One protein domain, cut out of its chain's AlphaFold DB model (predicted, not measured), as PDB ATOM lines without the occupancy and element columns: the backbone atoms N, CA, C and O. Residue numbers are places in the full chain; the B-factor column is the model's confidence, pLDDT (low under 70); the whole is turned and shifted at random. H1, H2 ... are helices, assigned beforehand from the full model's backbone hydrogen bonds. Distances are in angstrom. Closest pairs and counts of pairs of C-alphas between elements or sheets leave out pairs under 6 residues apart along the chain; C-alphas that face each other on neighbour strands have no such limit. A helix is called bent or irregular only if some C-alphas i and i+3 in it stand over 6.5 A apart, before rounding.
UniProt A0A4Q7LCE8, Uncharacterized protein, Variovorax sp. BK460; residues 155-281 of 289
ATOM      1  N   HIS A 155     271.905 336.775 287.160       82.06
ATOM      2  CA  HIS A 155     272.035 335.606 286.291       82.06
ATOM      3  C   HIS A 155     271.128 334.447 286.740       82.06
ATOM      4  O   HIS A 155     270.439 333.830 285.926       82.06
ATOM      5  N   ASN A 156     271.058 334.169 288.046       86.69
ATOM      6  CA  ASN A 156     270.165 333.146 288.590       86.69
ATOM      7  C   ASN A 156     268.686 333.487 288.374       86.69
ATOM      8  O   ASN A 156     267.901 332.593 288.046       86.69
ATOM      9  N   ALA A 157     268.301 334.755 288.539       86.25
ATOM     10  CA  ALA A 157     266.942 335.224 288.296       86.25
ATOM     11  C   ALA A 157     266.560 335.089 286.814       86.25
ATOM     12  O   ALA A 157     265.504 334.536 286.507       86.25
ATOM     13  N   VAL A 158     267.448 335.492 285.898       85.25
ATOM     14  CA  VAL A 158     267.265 335.330 284.445       85.25
ATOM     15  C   VAL A 158     267.129 333.851 284.074       85.25
ATOM     16  O   VAL A 158     266.192 333.471 283.372       85.25
ATOM     17  N   ASN A 159     267.994 332.983 284.603       83.94
ATOM     18  CA  ASN A 159     267.917 331.542 284.352       83.94
ATOM     19  C   ASN A 159     266.665 330.894 284.941       83.94
ATOM     20  O   ASN A 159     266.128 329.951 284.358       83.94
ATOM     21  N   LYS A 160     266.189 331.365 286.099       88.25
ATOM     22  CA  LYS A 160     264.908 330.924 286.659       88.25
ATOM     23  C   LYS A 160     263.758 331.339 285.742       88.25
ATOM     24  O   LYS A 160     263.018 330.469 285.306       88.25
ATOM     25  N   ALA A 161     263.683 332.611 285.353       86.62
ATOM     26  CA  ALA A 161     262.654 333.104 284.440       86.62
ATOM     27  C   ALA A 161     262.658 332.353 283.094       86.62
ATOM     28  O   ALA A 161     261.600 332.005 282.576       86.62
ATOM     29  N   ARG A 162     263.841 332.037 282.544       84.94
ATOM     30  CA  ARG A 162     263.971 331.219 281.326       84.94
ATOM     31  C   ARG A 162     263.415 329.805 281.519       84.94
ATOM     32  O   ARG A 162     262.690 329.323 280.652       84.94
ATOM     33  N   ARG A 163     263.737 329.142 282.637       85.94
ATOM     34  CA  ARG A 163     263.205 327.806 282.962       85.94
ATOM     35  C   ARG A 163     261.693 327.826 283.153       85.94
ATOM     36  O   ARG A 163     261.023 326.960 282.604       85.94
ATOM     37  N   ASP A 164     261.177 328.822 283.866       88.81
ATOM     38  CA  ASP A 164     259.747 328.965 284.141       88.81
ATOM     39  C   ASP A 164     258.952 329.151 282.835       88.81
ATOM     40  O   ASP A 164     257.924 328.507 282.643       88.81
ATOM     41  N   ARG A 165     259.474 329.931 281.874       86.94
ATOM     42  CA  ARG A 165     258.871 330.082 280.531       86.94
ATOM     43  C   ARG A 165     258.889 328.790 279.711       86.94
ATOM     44  O   ARG A 165     257.932 328.502 279.001       86.94
ATOM     45  N   LEU A 166     259.967 328.010 279.800       89.75
ATOM     46  CA  LEU A 166     260.102 326.732 279.091       89.75
ATOM     47  C   LEU A 166     259.311 325.589 279.742       89.75
ATOM     48  O   LEU A 166     259.153 324.541 279.121       89.75
ATOM     49  N   ALA A 167     258.833 325.750 280.978       91.12
ATOM     50  CA  ALA A 167     258.246 324.664 281.758       91.12
ATOM     51  C   ALA A 167     257.020 324.036 281.074       91.12
ATOM     52  O   ALA A 167     256.943 322.812 280.975       91.12
ATOM     53  N   ALA A 168     256.104 324.863 280.560       91.56
ATOM     54  CA  ALA A 168     254.900 324.391 279.876       91.56
ATOM     55  C   ALA A 168     255.241 323.626 278.586       91.56
ATOM     56  O   ALA A 168     254.779 322.502 278.397       91.56
ATOM     57  N   LEU A 169     256.124 324.188 277.751       93.50
ATOM     58  CA  LEU A 169     256.571 323.547 276.513       93.50
ATOM     59  C   LEU A 169     257.300 322.225 276.796       93.50
ATOM     60  O   LEU A 169     257.008 321.212 276.169       93.50
ATOM     61  N   ASN A 170     258.194 322.198 277.788       93.50
ATOM     62  CA  ASN A 170     258.889 320.978 278.205       93.50
ATOM     63  C   ASN A 170     257.912 319.894 278.677       93.50
ATOM     64  O   ASN A 170     258.073 318.727 278.318       93.50
ATOM     65  N   ALA A 171     256.903 320.265 279.468       94.19
ATOM     66  CA  ALA A 171     255.876 319.335 279.920       94.19
ATOM     67  C   ALA A 171     255.066 318.774 278.739       94.19
ATOM     68  O   ALA A 171     254.824 317.567 278.685       94.19
ATOM     69  N   ALA A 172     254.710 319.621 277.770       94.75
ATOM     70  CA  ALA A 172     253.981 319.219 276.572       94.75
ATOM     71  C   ALA A 172     254.809 318.279 275.677       94.75
ATOM     72  O   ALA A 172     254.336 317.197 275.329       94.75
ATOM     73  N   VAL A 173     256.075 318.613 275.397       95.62
ATOM     74  CA  VAL A 173     256.993 317.745 274.634       95.62
ATOM     75  C   VAL A 173     257.198 316.406 275.343       95.62
ATOM     76  O   VAL A 173     257.153 315.356 274.704       95.62
ATOM     77  N   ASN A 174     257.376 316.405 276.668       95.38
ATOM     78  CA  ASN A 174     257.522 315.168 277.434       95.38
ATOM     79  C   ASN A 174     256.256 314.297 277.375       95.38
ATOM     80  O   ASN A 174     256.345 313.078 277.215       95.38
ATOM     81  N   LYS A 175     255.074 314.919 277.460       96.25
ATOM     82  CA  LYS A 175     253.787 314.232 277.313       96.25
ATOM     83  C   LYS A 175     253.650 313.604 275.927       96.25
ATOM     84  O   LYS A 175     253.325 312.423 275.840       96.25
ATOM     85  N   VAL A 176     253.951 314.348 274.860       96.00
ATOM     86  CA  VAL A 176     253.930 313.830 273.481       96.00
ATOM     87  C   VAL A 176     254.915 312.672 273.320       96.00
ATOM     88  O   VAL A 176     254.525 311.607 272.853       96.00
ATOM     89  N   SER A 177     256.156 312.821 273.788       96.44
ATOM     90  CA  SER A 177     257.172 311.762 273.723       96.44
ATOM     91  C   SER A 177     256.741 310.486 274.457       96.44
ATOM     92  O   SER A 177     256.958 309.379 273.959       96.44
ATOM     93  N   THR A 178     256.132 310.629 275.637       97.00
ATOM     94  CA  THR A 178     255.631 309.501 276.435       97.00
ATOM     95  C   THR A 178     254.473 308.808 275.720       97.00
ATOM     96  O   THR A 178     254.487 307.587 275.576       97.00
ATOM     97  N   ASN A 179     253.512 309.585 275.210       97.00
ATOM     98  CA  ASN A 179     252.359 309.066 274.479       97.00
ATOM     99  C   ASN A 179     252.781 308.319 273.210       97.00
ATOM    100  O   ASN A 179     252.336 307.197 273.003       97.00
ATOM    101  N   LEU A 180     253.677 308.895 272.406       96.44
ATOM    102  CA  LEU A 180     254.195 308.268 271.186       96.44
ATOM    103  C   LEU A 180     254.933 306.957 271.490       96.44
ATOM    104  O   LEU A 180     254.768 305.965 270.784       96.44
ATOM    105  N   THR A 181     255.718 306.923 272.569       96.88
ATOM    106  CA  THR A 181     256.445 305.714 272.989       96.88
ATOM    107  C   THR A 181     255.484 304.610 273.440       96.88
ATOM    108  O   THR A 181     255.662 303.448 273.069       96.88
ATOM    109  N   ALA A 182     254.452 304.966 274.211       97.06
ATOM    110  CA  ALA A 182     253.410 304.038 274.642       97.06
ATOM    111  C   ALA A 182     252.593 303.514 273.450       97.06
ATOM    112  O   ALA A 182     252.455 302.302 273.294       97.06
ATOM    113  N   GLU A 183     252.148 304.411 272.564       97.06
ATOM    114  CA  GLU A 183     251.404 304.081 271.343       97.06
ATOM    115  C   GLU A 183     252.204 303.114 270.464       97.06
ATOM    116  O   GLU A 183     251.694 302.071 270.056       97.06
ATOM    117  N   ARG A 184     253.495 303.386 270.244       96.50
ATOM    118  CA  ARG A 184     254.386 302.489 269.499       96.50
ATOM    119  C   ARG A 184     254.456 301.096 270.122       96.50
ATOM    120  O   ARG A 184     254.363 300.097 269.410       96.50
ATOM    121  N   ALA A 185     254.632 301.013 271.441       96.50
ATOM    122  CA  ALA A 185     254.715 299.736 272.147       96.50
ATOM    123  C   ALA A 185     253.395 298.947 272.084       96.50
ATOM    124  O   ALA A 185     253.424 297.717 271.990       96.50
ATOM    125  N   ASP A 186     252.252 299.632 272.131       96.25
ATOM    126  CA  ASP A 186     250.928 299.023 271.982       96.25
ATOM    127  C   ASP A 186     250.692 298.524 270.548       96.25
ATOM    128  O   ASP A 186     250.220 297.400 270.362       96.25
ATOM    129  N   LEU A 187     251.080 299.301 269.530       94.75
ATOM    130  CA  LEU A 187     250.981 298.899 268.122       94.75
ATOM    131  C   LEU A 187     251.842 297.669 267.818       94.75
ATOM    132  O   LEU A 187     251.367 296.745 267.160       94.75
ATOM    133  N   ILE A 188     253.071 297.608 268.342       94.38
ATOM    134  CA  ILE A 188     253.941 296.429 268.207       94.38
ATOM    135  C   ILE A 188     253.288 295.203 268.855       94.38
ATOM    136  O   ILE A 188     253.142 294.173 268.197       94.38
ATOM    137  N   ARG A 189     252.808 295.329 270.102       92.62
ATOM    138  CA  ARG A 189     252.091 294.241 270.795       92.62
ATOM    139  C   ARG A 189     250.860 293.777 270.016       92.62
ATOM    140  O   ARG A 189     250.606 292.577 269.929       92.62
ATOM    141  N   ARG A 190     250.113 294.707 269.416       88.94
ATOM    142  CA  ARG A 190     248.945 294.399 268.586       88.94
ATOM    143  C   ARG A 190     249.335 293.632 267.322       88.94
ATOM    144  O   ARG A 190     248.717 292.610 267.035       88.94
ATOM    145  N   ILE A 191     250.373 294.065 266.607       89.50
ATOM    146  CA  ILE A 191     250.903 293.352 265.434       89.50
ATOM    147  C   ILE A 191     251.338 291.933 265.817       89.50
ATOM    148  O   ILE A 191     250.984 290.976 265.129       89.50
ATOM    149  N   ASP A 192     252.068 291.777 266.921       87.94
ATOM    150  CA  ASP A 192     252.544 290.466 267.361       87.94
ATOM    151  C   ASP A 192     251.395 289.550 267.803       87.94
ATOM    152  O   ASP A 192     251.412 288.359 267.491       87.94
ATOM    153  N   SER A 193     250.333 290.094 268.410       84.12
ATOM    154  CA  SER A 193     249.136 289.315 268.757       84.12
ATOM    155  C   SER A 193     248.459 288.680 267.534       84.12
ATOM    156  O   SER A 193     247.997 287.541 267.611       84.12
ATOM    157  N   TYR A 194     248.468 289.363 266.382       79.00
ATOM    158  CA  TYR A 194     247.915 288.825 265.137       79.00
ATOM    159  C   TYR A 194     248.825 287.782 264.473       79.00
ATOM    160  O   TYR A 194     248.316 286.920 263.759       79.00
ATOM    161  N   LYS A 195     250.142 287.816 264.729       74.81
ATOM    162  CA  LYS A 195     251.078 286.771 264.272       74.81
ATOM    163  C   LYS A 195     250.914 285.468 265.056       74.81
ATOM    164  O   LYS A 195     251.042 284.400 264.473       74.81
ATOM    165  N   VAL A 196     250.649 285.557 266.363       64.62
ATOM    166  CA  VAL A 196     250.548 284.393 267.267       64.62
ATOM    167  C   VAL A 196     249.215 283.651 267.118       64.62
ATOM    168  O   VAL A 196     249.140 282.457 267.393       64.62
ATOM    169  N   THR A 197     248.151 284.310 266.643       61.94
ATOM    170  CA  THR A 197     246.924 283.607 266.241       61.94
ATOM    171  C   THR A 197     247.157 282.825 264.949       61.94
ATOM    172  O   THR A 197     246.852 283.336 263.873       61.94
ATOM    173  N   ASP A 198     247.683 281.602 265.075       59.22
ATOM    174  CA  ASP A 198     248.013 280.676 263.986       59.22
ATOM    175  C   ASP A 198     247.036 280.791 262.810       59.22
ATOM    176  O   ASP A 198     245.833 280.510 262.931       59.22
ATOM    177  N   ALA A 199     247.571 281.201 261.660       59.66
ATOM    178  CA  ALA A 199     246.846 281.195 260.397       59.66
ATOM    179  C   ALA A 199     246.281 279.790 260.120       59.66
ATOM    180  O   ALA A 199     245.105 279.669 259.793       59.66
ATOM    181  N   ASP A 200     247.053 278.739 260.417       59.91
ATOM    182  CA  ASP A 200     246.653 277.335 260.259       59.91
ATOM    183  C   ASP A 200     245.522 276.905 261.206       59.91
ATOM    184  O   ASP A 200     244.618 276.160 260.811       59.91
ATOM    185  N   ALA A 201     245.528 277.374 262.456       63.97
ATOM    186  CA  ALA A 201     244.476 277.066 263.423       63.97
ATOM    187  C   ALA A 201     243.168 277.786 263.065       63.97
ATOM    188  O   ALA A 201     242.087 277.198 263.150       63.97
ATOM    189  N   ASN A 202     243.259 279.040 262.614       68.38
ATOM    190  CA  ASN A 202     242.104 279.792 262.129       68.38
ATOM    191  C   ASN A 202     241.570 279.237 260.807       68.38
ATOM    192  O   ASN A 202     240.356 279.175 260.640       68.38
ATOM    193  N   GLU A 203     242.434 278.793 259.893       69.00
ATOM    194  CA  GLU A 203     242.022 278.225 258.611       69.00
ATOM    195  C   GLU A 203     241.360 276.850 258.788       69.00
ATOM    196  O   GLU A 203     240.291 276.607 258.219       69.00
ATOM    197  N   LYS A 204     241.912 275.979 259.650       72.19
ATOM    198  CA  LYS A 204     241.254 274.721 260.052       72.19
ATOM    199  C   LYS A 204     239.888 274.972 260.682       72.19
ATOM    200  O   LYS A 204     238.919 274.301 260.332       72.19
ATOM    201  N   ARG A 205     239.787 275.957 261.576       70.81
ATOM    202  CA  ARG A 205     238.528 276.314 262.241       70.81
ATOM    203  C   ARG A 205     237.510 276.926 261.271       70.81
ATOM    204  O   ARG A 205     236.328 276.614 261.357       70.81
ATOM    205  N   LEU A 206     237.951 277.744 260.312       74.94
ATOM    206  CA  LEU A 206     237.119 278.270 259.220       74.94
ATOM    207  C   LEU A 206     236.575 277.150 258.330       74.94
ATOM    208  O   LEU A 206     235.401 277.189 257.961       74.94
ATOM    209  N   ARG A 207     237.402 276.143 258.017       77.44
ATOM    210  CA  ARG A 207     236.972 274.931 257.303       77.44
ATOM    211  C   ARG A 207     235.899 274.175 258.088       77.44
ATOM    212  O   ARG A 207     234.822 273.956 257.548       77.44
ATOM    213  N   GLN A 208     236.136 273.906 259.373       80.75
ATOM    214  CA  GLN A 208     235.172 273.226 260.252       80.75
ATOM    215  C   GLN A 208     233.829 273.968 260.360       80.75
ATOM    216  O   GLN A 208     232.772 273.346 260.344       80.75
ATOM    217  N   LEU A 209     233.840 275.303 260.436       80.56
ATOM    218  CA  LEU A 209     232.609 276.099 260.523       80.56
ATOM    219  C   LEU A 209     231.828 276.131 259.202       80.56
ATOM    220  O   LEU A 209     230.598 276.160 259.222       80.56
ATOM    221  N   ARG A 210     232.520 276.091 258.056       80.62
ATOM    222  CA  ARG A 210     231.874 275.946 256.741       80.62
ATOM    223  C   ARG A 210     231.292 274.548 256.545       80.62
ATOM    224  O   ARG A 210     230.181 274.434 256.042       80.62
ATOM    225  N   GLU A 211     232.009 273.510 256.967       85.38
ATOM    226  CA  GLU A 211     231.519 272.124 256.961       85.38
ATOM    227  C   GLU A 211     230.289 271.950 257.867       85.38
ATOM    228  O   GLU A 211     229.387 271.185 257.538       85.38
ATOM    229  N   ALA A 212     230.189 272.731 258.948       83.44
ATOM    230  CA  ALA A 212     229.006 272.807 259.806       83.44
ATOM    231  C   ALA A 212     227.822 273.602 259.201       83.44
ATOM    232  O   ALA A 212     226.794 273.759 259.856       83.44
ATOM    233  N   GLY A 213     227.946 274.115 257.970       84.94
ATOM    234  CA  GLY A 213     226.859 274.778 257.241       84.94
ATOM    235  C   GLY A 213     226.623 276.249 257.600       84.94
ATOM    236  O   GLY A 213     225.617 276.820 257.180       84.94
ATOM    237  N   LEU A 214     227.526 276.891 258.352       83.19
ATOM    238  CA  LEU A 214     227.415 278.318 258.667       83.19
ATOM    239  C   LEU A 214     227.781 279.182 257.456       83.19
ATOM    240  O   LEU A 214     228.806 278.982 256.797       83.19
ATOM    241  N   SER A 215     226.963 280.202 257.200       81.00
ATOM    242  CA  SER A 215     227.253 281.200 256.172       81.00
ATOM    243  C   SER A 215     228.441 282.086 256.564       81.00
ATOM    244  O   SER A 215     228.721 282.321 257.740       81.00
ATOM    245  N   LEU A 216     229.119 282.646 255.562       72.50
ATOM    246  CA  LEU A 216     230.296 283.503 255.747       72.50
ATOM    247  C   LEU A 216     229.992 284.730 256.635       72.50
ATOM    248  O   LEU A 216     230.816 285.112 257.456       72.50
ATOM    249  N   ALA A 217     228.774 285.279 256.549       72.88
ATOM    250  CA  ALA A 217     228.312 286.378 257.400       72.88
ATOM    251  C   ALA A 217     228.160 285.970 258.880       72.88
ATOM    252  O   ALA A 217     228.543 286.728 259.770       72.88
ATOM    253  N   GLN A 218     227.662 284.760 259.154       75.31
ATOM    254  CA  GLN A 218     227.536 284.233 260.520       75.31
ATOM    255  C   GLN A 218     228.905 283.899 261.123       75.31
ATOM    256  O   GLN A 218     229.157 284.208 262.286       75.31
ATOM    257  N   ILE A 219     229.825 283.348 260.325       69.19
ATOM    258  CA  ILE A 219     231.206 283.079 260.752       69.19
ATOM    259  C   ILE A 219     231.930 284.386 261.113       69.19
ATOM    260  O   ILE A 219     232.603 284.445 262.142       69.19
ATOM    261  N   ASN A 220     231.742 285.447 260.325       67.25
ATOM    262  CA  ASN A 220     232.324 286.765 260.603       67.25
ATOM    263  C   ASN A 220     231.791 287.381 261.903       67.25
ATOM    264  O   ASN A 220     232.546 288.025 262.625       67.25
ATOM    265  N   SER A 221     230.516 287.148 262.234       70.75
ATOM    266  CA  SER A 221     229.940 287.605 263.507       70.75
ATOM    267  C   SER A 221     230.495 286.863 264.733       70.75
ATOM    268  O   SER A 221     230.461 287.400 265.836       70.75
ATOM    269  N   LEU A 222     231.032 285.648 264.545       66.62
ATOM    270  CA  LEU A 222     231.510 284.768 265.619       66.62
ATOM    271  C   LEU A 222     233.032 284.818 265.845       66.62
ATOM    272  O   LEU A 222     233.477 284.592 266.967       66.62
ATOM    273  N   ASN A 223     233.838 285.088 264.810       60.81
ATOM    274  CA  ASN A 223     235.302 284.897 264.852       60.81
ATOM    275  C   ASN A 223     236.142 286.186 264.890       60.81
ATOM    276  O   ASN A 223     237.376 286.116 264.856       60.81
ATOM    277  N   GLY A 224     235.511 287.359 264.970       57.81
ATOM    278  CA  GLY A 224     236.222 288.633 264.860       57.81
ATOM    279  C   GLY A 224     236.745 288.894 263.434       57.81
ATOM    280  O   GLY A 224     236.359 288.192 262.496       57.81
ATOM    281  N   PRO A 225     237.601 289.912 263.242       55.44
ATOM    282  CA  PRO A 225     237.992 290.395 261.916       55.44
ATOM    283  C   PRO A 225     238.644 289.296 261.055       55.44
ATOM    284  O   PRO A 225     239.520 288.553 261.519       55.44
ATOM    285  N   LEU A 226     238.192 289.196 259.796       60.19
ATOM    286  CA  LEU A 226     238.678 288.275 258.755       60.19
ATOM    287  C   LEU A 226     240.175 288.476 258.462       60.19
ATOM    288  O   LEU A 226     240.724 289.534 258.729       60.19
ATOM    289  N   ALA A 227     240.840 287.501 257.833       60.00
ATOM    290  CA  ALA A 227     242.267 287.601 257.481       60.00
ATOM    291  C   ALA A 227     242.623 288.862 256.657       60.00
ATOM    292  O   ALA A 227     243.595 289.536 256.980       60.00
ATOM    293  N   ALA A 228     241.794 289.236 255.674       58.09
ATOM    294  CA  ALA A 228     241.971 290.469 254.891       58.09
ATOM    295  C   ALA A 228     241.790 291.754 255.736       58.09
ATOM    296  O   ALA A 228     242.437 292.771 255.497       58.09
ATOM    297  N   ASP A 229     240.946 291.695 256.766       72.50
ATOM    298  CA  ASP A 229     240.738 292.786 257.726       72.50
ATOM    299  C   ASP A 229     241.905 292.865 258.736       72.50
ATOM    300  O   ASP A 229     242.363 293.932 259.128       72.50
ATOM    301  N   ARG A 230     242.506 291.724 259.098       73.81
ATOM    302  CA  ARG A 230     243.722 291.684 259.932       73.81
ATOM    303  C   ARG A 230     244.943 292.235 259.208       73.81
ATOM    304  O   ARG A 230     245.751 292.921 259.832       73.81
ATOM    305  N   GLU A 231     245.097 291.929 257.923       80.94
ATOM    306  CA  GLU A 231     246.204 292.437 257.112       80.94
ATOM    307  C   GLU A 231     246.116 293.958 256.951       80.94
ATOM    308  O   GLU A 231     247.106 294.646 257.189       80.94
ATOM    309  N   THR A 232     244.924 294.495 256.681       85.56
ATOM    310  CA  THR A 232     244.694 295.950 256.624       85.56
ATOM    311  C   THR A 232     244.922 296.632 257.977       85.56
ATOM    312  O   THR A 232     245.623 297.640 258.030       85.56
ATOM    313  N   ILE A 233     244.449 296.057 259.092       84.94
ATOM    314  CA  ILE A 233     244.741 296.566 260.448       84.94
ATOM    315  C   ILE A 233     246.248 296.529 260.753       84.94
ATOM    316  O   ILE A 233     246.792 297.467 261.336       84.94
ATOM    317  N   THR A 234     246.935 295.448 260.375       88.94
ATOM    318  CA  THR A 234     248.383 295.288 260.587       88.94
ATOM    319  C   THR A 234     249.171 296.289 259.752       88.94
ATOM    320  O   THR A 234     250.145 296.861 260.240       88.94
ATOM    321  N   GLN A 235     248.746 296.524 258.512       90.75
ATOM    322  CA  GLN A 235     249.365 297.488 257.617       90.75
ATOM    323  C   GLN A 235     249.182 298.920 258.132       90.75
ATOM    324  O   GLN A 235     250.175 299.629 258.283       90.75
ATOM    325  N   ALA A 236     247.968 299.300 258.541       91.69
ATOM    326  CA  ALA A 236     247.708 300.597 259.168       91.69
ATOM    327  C   ALA A 236     248.538 300.799 260.453       91.69
ATOM    328  O   ALA A 236     249.084 301.874 260.694       91.69
ATOM    329  N   ALA A 237     248.700 299.750 261.272       92.25
ATOM    330  CA  ALA A 237     249.552 299.805 262.460       92.25
ATOM    331  C   ALA A 237     251.039 300.003 262.113       92.25
ATOM    332  O   ALA A 237     251.732 300.746 262.805       92.25
ATOM    333  N   ARG A 238     251.540 299.367 261.044       94.12
ATOM    334  CA  ARG A 238     252.920 299.558 260.561       94.12
ATOM    335  C   ARG A 238     253.145 300.967 260.028       94.12
ATOM    336  O   ARG A 238     254.154 301.573 260.370       94.12
ATOM    337  N   GLU A 239     252.210 301.486 259.240       96.31
ATOM    338  CA  GLU A 239     252.249 302.861 258.730       96.31
ATOM    339  C   GLU A 239     252.306 303.858 259.889       96.31
ATOM    340  O   GLU A 239     253.194 304.710 259.933       96.31
ATOM    341  N   ARG A 240     251.466 303.661 260.910       96.31
ATOM    342  CA  ARG A 240     251.490 304.494 262.112       96.31
ATOM    343  C   ARG A 240     252.802 304.386 262.898       96.31
ATOM    344  O   ARG A 240     253.294 305.395 263.393       96.31
ATOM    345  N   ILE A 241     253.405 303.198 263.003       95.88
ATOM    346  CA  ILE A 241     254.730 303.041 263.634       95.88
ATOM    347  C   ILE A 241     255.795 303.844 262.875       95.88
ATOM    348  O   ILE A 241     256.610 304.499 263.518       95.88
ATOM    349  N   VAL A 242     255.776 303.831 261.538       96.75
ATOM    350  CA  VAL A 242     256.720 304.610 260.716       96.75
ATOM    351  C   VAL A 242     256.556 306.111 260.967       96.75
ATOM    352  O   VAL A 242     257.554 306.814 261.126       96.75
ATOM    353  N   GLU A 243     255.319 306.605 261.074       95.62
ATOM    354  CA  GLU A 243     255.059 307.999 261.456       95.62
ATOM    355  C   GLU A 243     255.619 308.326 262.847       95.62
ATOM    356  O   GLU A 243     256.306 309.335 263.020       95.62
ATOM    357  N   ILE A 244     255.370 307.470 263.844       96.12
ATOM    358  CA  ILE A 244     255.873 307.667 265.211       96.12
ATOM    359  C   ILE A 244     257.409 307.669 265.240       96.12
ATOM    360  O   ILE A 244     258.009 308.528 265.893       96.12
ATOM    361  N   ASP A 245     258.050 306.756 264.508       95.62
ATOM    362  CA  ASP A 245     259.510 306.654 264.415       95.62
ATOM    363  C   ASP A 245     260.142 307.883 263.741       95.62
ATOM    364  O   ASP A 245     261.288 308.220 264.040       95.62
ATOM    365  N   ALA A 246     259.390 308.623 262.918       94.88
ATOM    366  CA  ALA A 246     259.810 309.918 262.385       94.88
ATOM    367  C   ALA A 246     259.627 311.085 263.384       94.88
ATOM    368  O   ALA A 246     260.349 312.084 263.307       94.88
ATOM    369  N   LEU A 247     258.684 310.985 264.327       94.81
ATOM    370  CA  LEU A 247     258.361 312.046 265.296       94.81
ATOM    371  C   LEU A 247     259.173 311.967 266.599       94.81
ATOM    372  O   LEU A 247     259.551 313.003 267.151       94.81
ATOM    373  N   LEU A 248     259.482 310.767 267.101       94.06
ATOM    374  CA  LEU A 248     260.260 310.588 268.338       94.06
ATOM    375  C   LEU A 248     261.653 311.259 268.304       94.06
ATOM    376  O   LEU A 248     262.021 311.900 269.297       94.06
ATOM    377  N   PRO A 249     262.428 311.197 267.199       94.81
ATOM    378  CA  PRO A 249     263.715 311.884 267.105       94.81
ATOM    379  C   PRO A 249     263.608 313.398 267.293       94.81
ATOM    380  O   PRO A 249     264.468 313.976 267.951       94.81
ATOM    381  N   LYS A 250     262.527 314.029 266.813       94.25
ATOM    382  CA  LYS A 250     262.286 315.474 266.975       94.25
ATOM    383  C   LYS A 250     262.148 315.876 268.441       94.25
ATOM    384  O   LYS A 250     262.724 316.872 268.877       94.25
ATOM    385  N   CYS A 251     261.436 315.067 269.231       92.88
ATOM    386  CA  CYS A 251     261.326 315.274 270.676       92.88
ATOM    387  C   CYS A 251     262.708 315.194 271.343       92.88
ATOM    388  O   CYS A 251     263.048 316.029 272.179       92.88
ATOM    389  N   LYS A 252     263.531 314.215 270.948       92.94
ATOM    390  CA  LYS A 252     264.889 314.036 271.481       92.94
ATOM    391  C   LYS A 252     265.830 315.174 271.076       92.94
ATOM    392  O   LYS A 252     266.611 315.636 271.904       92.94
ATOM    393  N   GLU A 253     265.747 315.642 269.835       93.19
ATOM    394  CA  GLU A 253     266.531 316.769 269.327       93.19
ATOM    395  C   GLU A 253     266.237 318.050 270.113       93.19
ATOM    396  O   GLU A 253     267.165 318.710 270.577       93.19
ATOM    397  N   PHE A 254     264.960 318.333 270.390       93.19
ATOM    398  CA  PHE A 254     264.570 319.443 271.260       93.19
ATOM    399  C   PHE A 254     265.183 319.345 272.667       93.19
ATOM    400  O   PHE A 254     265.567 320.361 273.248       93.19
ATOM    401  N   TRP A 255     265.292 318.137 273.232       88.88
ATOM    402  CA  TRP A 255     265.914 317.930 274.544       88.88
ATOM    403  C   TRP A 255     267.430 318.116 274.541       88.88
ATOM    404  O   TRP A 255     267.981 318.602 275.534       88.88
ATOM    405  N   ASN A 256     268.078 317.758 273.437       88.88
ATOM    406  CA  ASN A 256     269.524 317.851 273.275       88.88
ATOM    407  C   ASN A 256     269.998 319.247 272.855       88.88
ATOM    408  O   ASN A 256     271.177 319.549 273.022       88.88
ATOM    409  N   ASP A 257     269.111 320.099 272.336       83.31
ATOM    410  CA  ASP A 257     269.452 321.465 271.953       83.31
ATOM    411  C   ASP A 257     269.656 322.370 273.192       83.31
ATOM    412  O   ASP A 257     268.703 322.617 273.948       83.31
ATOM    413  N   PRO A 258     270.860 322.946 273.399       78.94
ATOM    414  CA  PRO A 258     271.112 323.919 274.468       78.94
ATOM    415  C   PRO A 258     270.218 325.168 274.381       78.94
ATOM    416  O   PRO A 258     269.950 325.844 275.382       78.94
ATOM    417  N   TRP A 259     269.748 325.487 273.174       81.69
ATOM    418  CA  TRP A 259     268.958 326.676 272.876       81.69
ATOM    419  C   TRP A 259     267.457 326.414 272.827       81.69
ATOM    420  O   TRP A 259     266.697 327.382 272.816       81.69
ATOM    421  N   ARG A 260     267.027 325.146 272.874       85.25
ATOM    422  CA  ARG A 260     265.612 324.744 272.833       85.25
ATOM    423  C   ARG A 260     264.865 325.382 271.662       85.25
ATOM    424  O   ARG A 260     263.813 325.995 271.842       85.25
ATOM    425  N   ARG A 261     265.440 325.283 270.461       87.25
ATOM    426  CA  ARG A 261     264.831 325.786 269.228       87.25
ATOM    427  C   ARG A 261     263.504 325.073 268.998       87.25
ATOM    428  O   ARG A 261     263.425 323.853 269.023       87.25
ATOM    429  N   THR A 262     262.463 325.850 268.746       90.50
ATOM    430  CA  THR A 262     261.090 325.381 268.509       90.50
ATOM    431  C   THR A 262     260.882 324.807 267.113       90.50
ATOM    432  O   THR A 262     259.994 323.984 266.926       90.50
ATOM    433  N   ALA A 263     261.732 325.166 266.144       89.44
ATOM    434  CA  ALA A 263     261.627 324.715 264.753       89.44
ATOM    435  C   ALA A 263     261.622 323.182 264.593       89.44
ATOM    436  O   ALA A 263     260.998 322.659 263.673       89.44
ATOM    437  N   VAL A 264     262.274 322.446 265.499       91.75
ATOM    438  CA  VAL A 264     262.297 320.973 265.459       91.75
ATOM    439  C   VAL A 264     260.967 320.348 265.894       91.75
ATOM    440  O   VAL A 264     260.717 319.185 265.599       91.75
ATOM    441  N   LEU A 265     260.085 321.106 266.558       92.19
ATOM    442  CA  LEU A 265     258.803 320.614 267.076       92.19
ATOM    443  C   LEU A 265     257.672 320.615 266.034       92.19
ATOM    444  O   LEU A 265     256.558 320.179 266.327       92.19
ATOM    445  N   VAL A 266     257.946 321.068 264.808       90.50
ATOM    446  CA  VAL A 266     256.959 321.126 263.726       90.50
ATOM    447  C   VAL A 266     256.394 319.733 263.426       90.50
ATOM    448  O   VAL A 266     257.134 318.767 263.190       90.50
ATOM    449  N   GLY A 267     255.061 319.642 263.408       88.06
ATOM    450  CA  GLY A 267     254.317 318.403 263.160       88.06
ATOM    451  C   GLY A 267     254.035 317.554 264.404       88.06
ATOM    452  O   GLY A 267     253.474 316.473 264.265       88.06
ATOM    453  N   LEU A 268     254.388 318.020 265.610       90.94
ATOM    454  CA  LEU A 268     254.031 317.356 266.875       90.94
ATOM    455  C   LEU A 268     252.686 317.823 267.463       90.94
ATOM    456  O   LEU A 268     252.299 317.349 268.527       90.94
ATOM    457  N   GLY A 269     251.988 318.752 266.796       91.12
ATOM    458  CA  GLY A 269     250.731 319.332 267.289       91.12
ATOM    459  C   GLY A 269     250.910 320.213 268.529       91.12
ATOM    460  O   GLY A 269     250.012 320.289 269.359       91.12
ATOM    461  N   LEU A 270     252.085 320.836 268.668       92.62
ATOM    462  CA  LEU A 270     252.467 321.709 269.786       92.62
ATOM    463  C   LEU A 270     252.436 323.195 269.397       92.62
ATOM    464  O   LEU A 270     253.140 324.012 269.986       92.62
ATOM    465  N   ASP A 271     251.673 323.551 268.361       90.94
ATOM    466  CA  ASP A 271     251.711 324.886 267.754       90.94
ATOM    467  C   ASP A 271     251.288 325.983 268.744       90.94
ATOM    468  O   ASP A 271     251.855 327.076 268.744       90.94
ATOM    469  N   ALA A 272     250.345 325.680 269.643       89.00
ATOM    470  CA  ALA A 272     249.891 326.609 270.675       89.00
ATOM    471  C   ALA A 272     250.970 326.861 271.741       89.00
ATOM    472  O   ALA A 272     251.245 328.010 272.089       89.00
ATOM    473  N   GLU A 273     251.616 325.805 272.240       91.75
ATOM    474  CA  GLU A 273     252.689 325.897 273.231       91.75
ATOM    475  C   GLU A 273     253.951 326.541 272.645       91.75
ATOM    476  O   GLU A 273     254.626 327.314 273.330       91.75
ATOM    477  N   VAL A 274     254.253 326.261 271.373       91.31
ATOM    478  CA  VAL A 274     255.331 326.915 270.622       91.31
ATOM    479  C   VAL A 274     255.043 328.406 270.478       91.31
ATOM    480  O   VAL A 274     255.891 329.213 270.853       91.31
ATOM    481  N   ALA A 275     253.841 328.788 270.035       88.56
ATOM    482  CA  ALA A 275     253.456 330.190 269.899       88.56
ATOM    483  C   ALA A 275     253.498 330.934 271.245       88.56
ATOM    484  O   ALA A 275     253.994 332.059 271.319       88.56
ATOM    485  N   GLN A 276     253.039 330.301 272.330       87.50
ATOM    486  CA  GLN A 276     253.099 330.882 273.671       87.50
ATOM    487  C   GLN A 276     254.545 331.100 274.139       87.50
ATOM    488  O   GLN A 276     254.861 332.150 274.705       87.50
ATOM    489  N   TYR A 277     255.429 330.125 273.905       88.00
ATOM    490  CA  TYR A 277     256.844 330.251 274.244       88.00
ATOM    491  C   TYR A 277     257.532 331.342 273.417       88.00
ATOM    492  O   TYR A 277     258.257 332.161 273.982       88.00
ATOM    493  N   GLU A 278     257.284 331.388 272.107       86.88
ATOM    494  CA  GLU A 278     257.866 332.387 271.208       86.88
ATOM    495  C   GLU A 278     257.387 333.805 271.529       86.88
ATOM    496  O   GLU A 278     258.207 334.716 271.576       86.88
ATOM    497  N   ALA A 279     256.111 333.986 271.880       83.88
ATOM    498  CA  ALA A 279     255.585 335.273 272.341       83.88
ATOM    499  C   ALA A 279     256.242 335.762 273.646       83.88
ATOM    500  O   ALA A 279     256.319 336.963 273.900       83.88
ATOM    501  N   CYS A 280     256.729 334.840 274.482       79.31
ATOM    502  CA  CYS A 280     257.404 335.144 275.747       79.31
ATOM    503  C   CYS A 280     258.939 335.134 275.635       79.31
ATOM    504  O   CYS A 280     259.642 335.319 276.643       79.31
ATOM    505  N   ARG A 281     259.483 334.870 274.444       76.31
ATOM    506  CA  ARG A 281     260.920 334.784 274.210       76.31
ATOM    507  C   ARG A 281     261.491 336.196 274.141       76.31
ATOM    508  O   ARG A 281     261.298 336.919 273.176       76.31
TER     509      ARG A 281
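Overview. This is residues 155 to 281 of the 289 residues of an uncharacterized protein of Variovorax sp. BK460 (UniProt A0A4Q7LCE8). Two long helices, H1 and H4, run side by side in opposite directions as a slender rod, with H2 and H3 making a loose turn from one to the other at one end. Near the other end the short H5 packs on H4 and H6 packs on H1, beyond which residues 155 to 161 of H1 stick out. The printed part has 127 residues and six named helices, H1 to H6 in chain order, with no named strand: all helix. It is extended, with a radius of gyration of the C-alphas of 23.4 A and spans of 80 by 22 by 19 A.

Along the chain. H1, residues 155 to 196, begins at C-alpha 155 (272.035, 335.606, 286.291). By its hydrogen bonds it was assigned as one helix, but it is bent: C-alphas 165 and 168 are 7.0 A apart. Its arms are H1a, residues 155 to 165, and H1b, residues 168 to 196, 42.2 A long. H2 is residues 199 to 211, 18.1 A, and H3 residues 216 to 223. H4, residues 227 to 256, spans 43.7 A; it is neither bent nor irregular, but only just: C-alphas 246 and 249 are 6.4 A apart. H5 is residues 262 to 265, and H6, residues 271 to 279, ends at C-alpha 279 (255.585, 335.273, 272.341).

Arrangement. H1a and H1b stand at a steep tilt of 47 degrees. H1b and H4 touch at a shallow tilt of 29 degrees, opposite ways; their closest C-alphas, of Ile 191 and Thr 234, are 5.8 A apart. H1b touches H6 with residues 168 to 172 alone, closest at the C-alphas of Leu 169 and Glu 273, 5.6 A. H4 touches H5 with residues 250 to 254 alone, closest at the C-alphas of Lys 250 and Val 264, 5.7 A. H2 and H3 only just touch, with 3 pairs of C-alphas within 8 A, the closest those of Leu 209 and Ile 219, 7.1 A. H4 and H6 are apart. Every O i to N i+4 pair is within hydrogen-bond range in H1a, H1b, H2, H3 and H6, and 24 of 26 in H4; H5 is too short for such a pair.

Size, cuts and confidence. The C-alphas of His 155 and Gly 213, the two farthest apart, are 81.1 A apart. The printed part has no cut, and the five links between helices are tight. Mean pLDDT of the printed part is 84.9; residues 196 to 203, 219 to 220 and 222 to 228 are under 70.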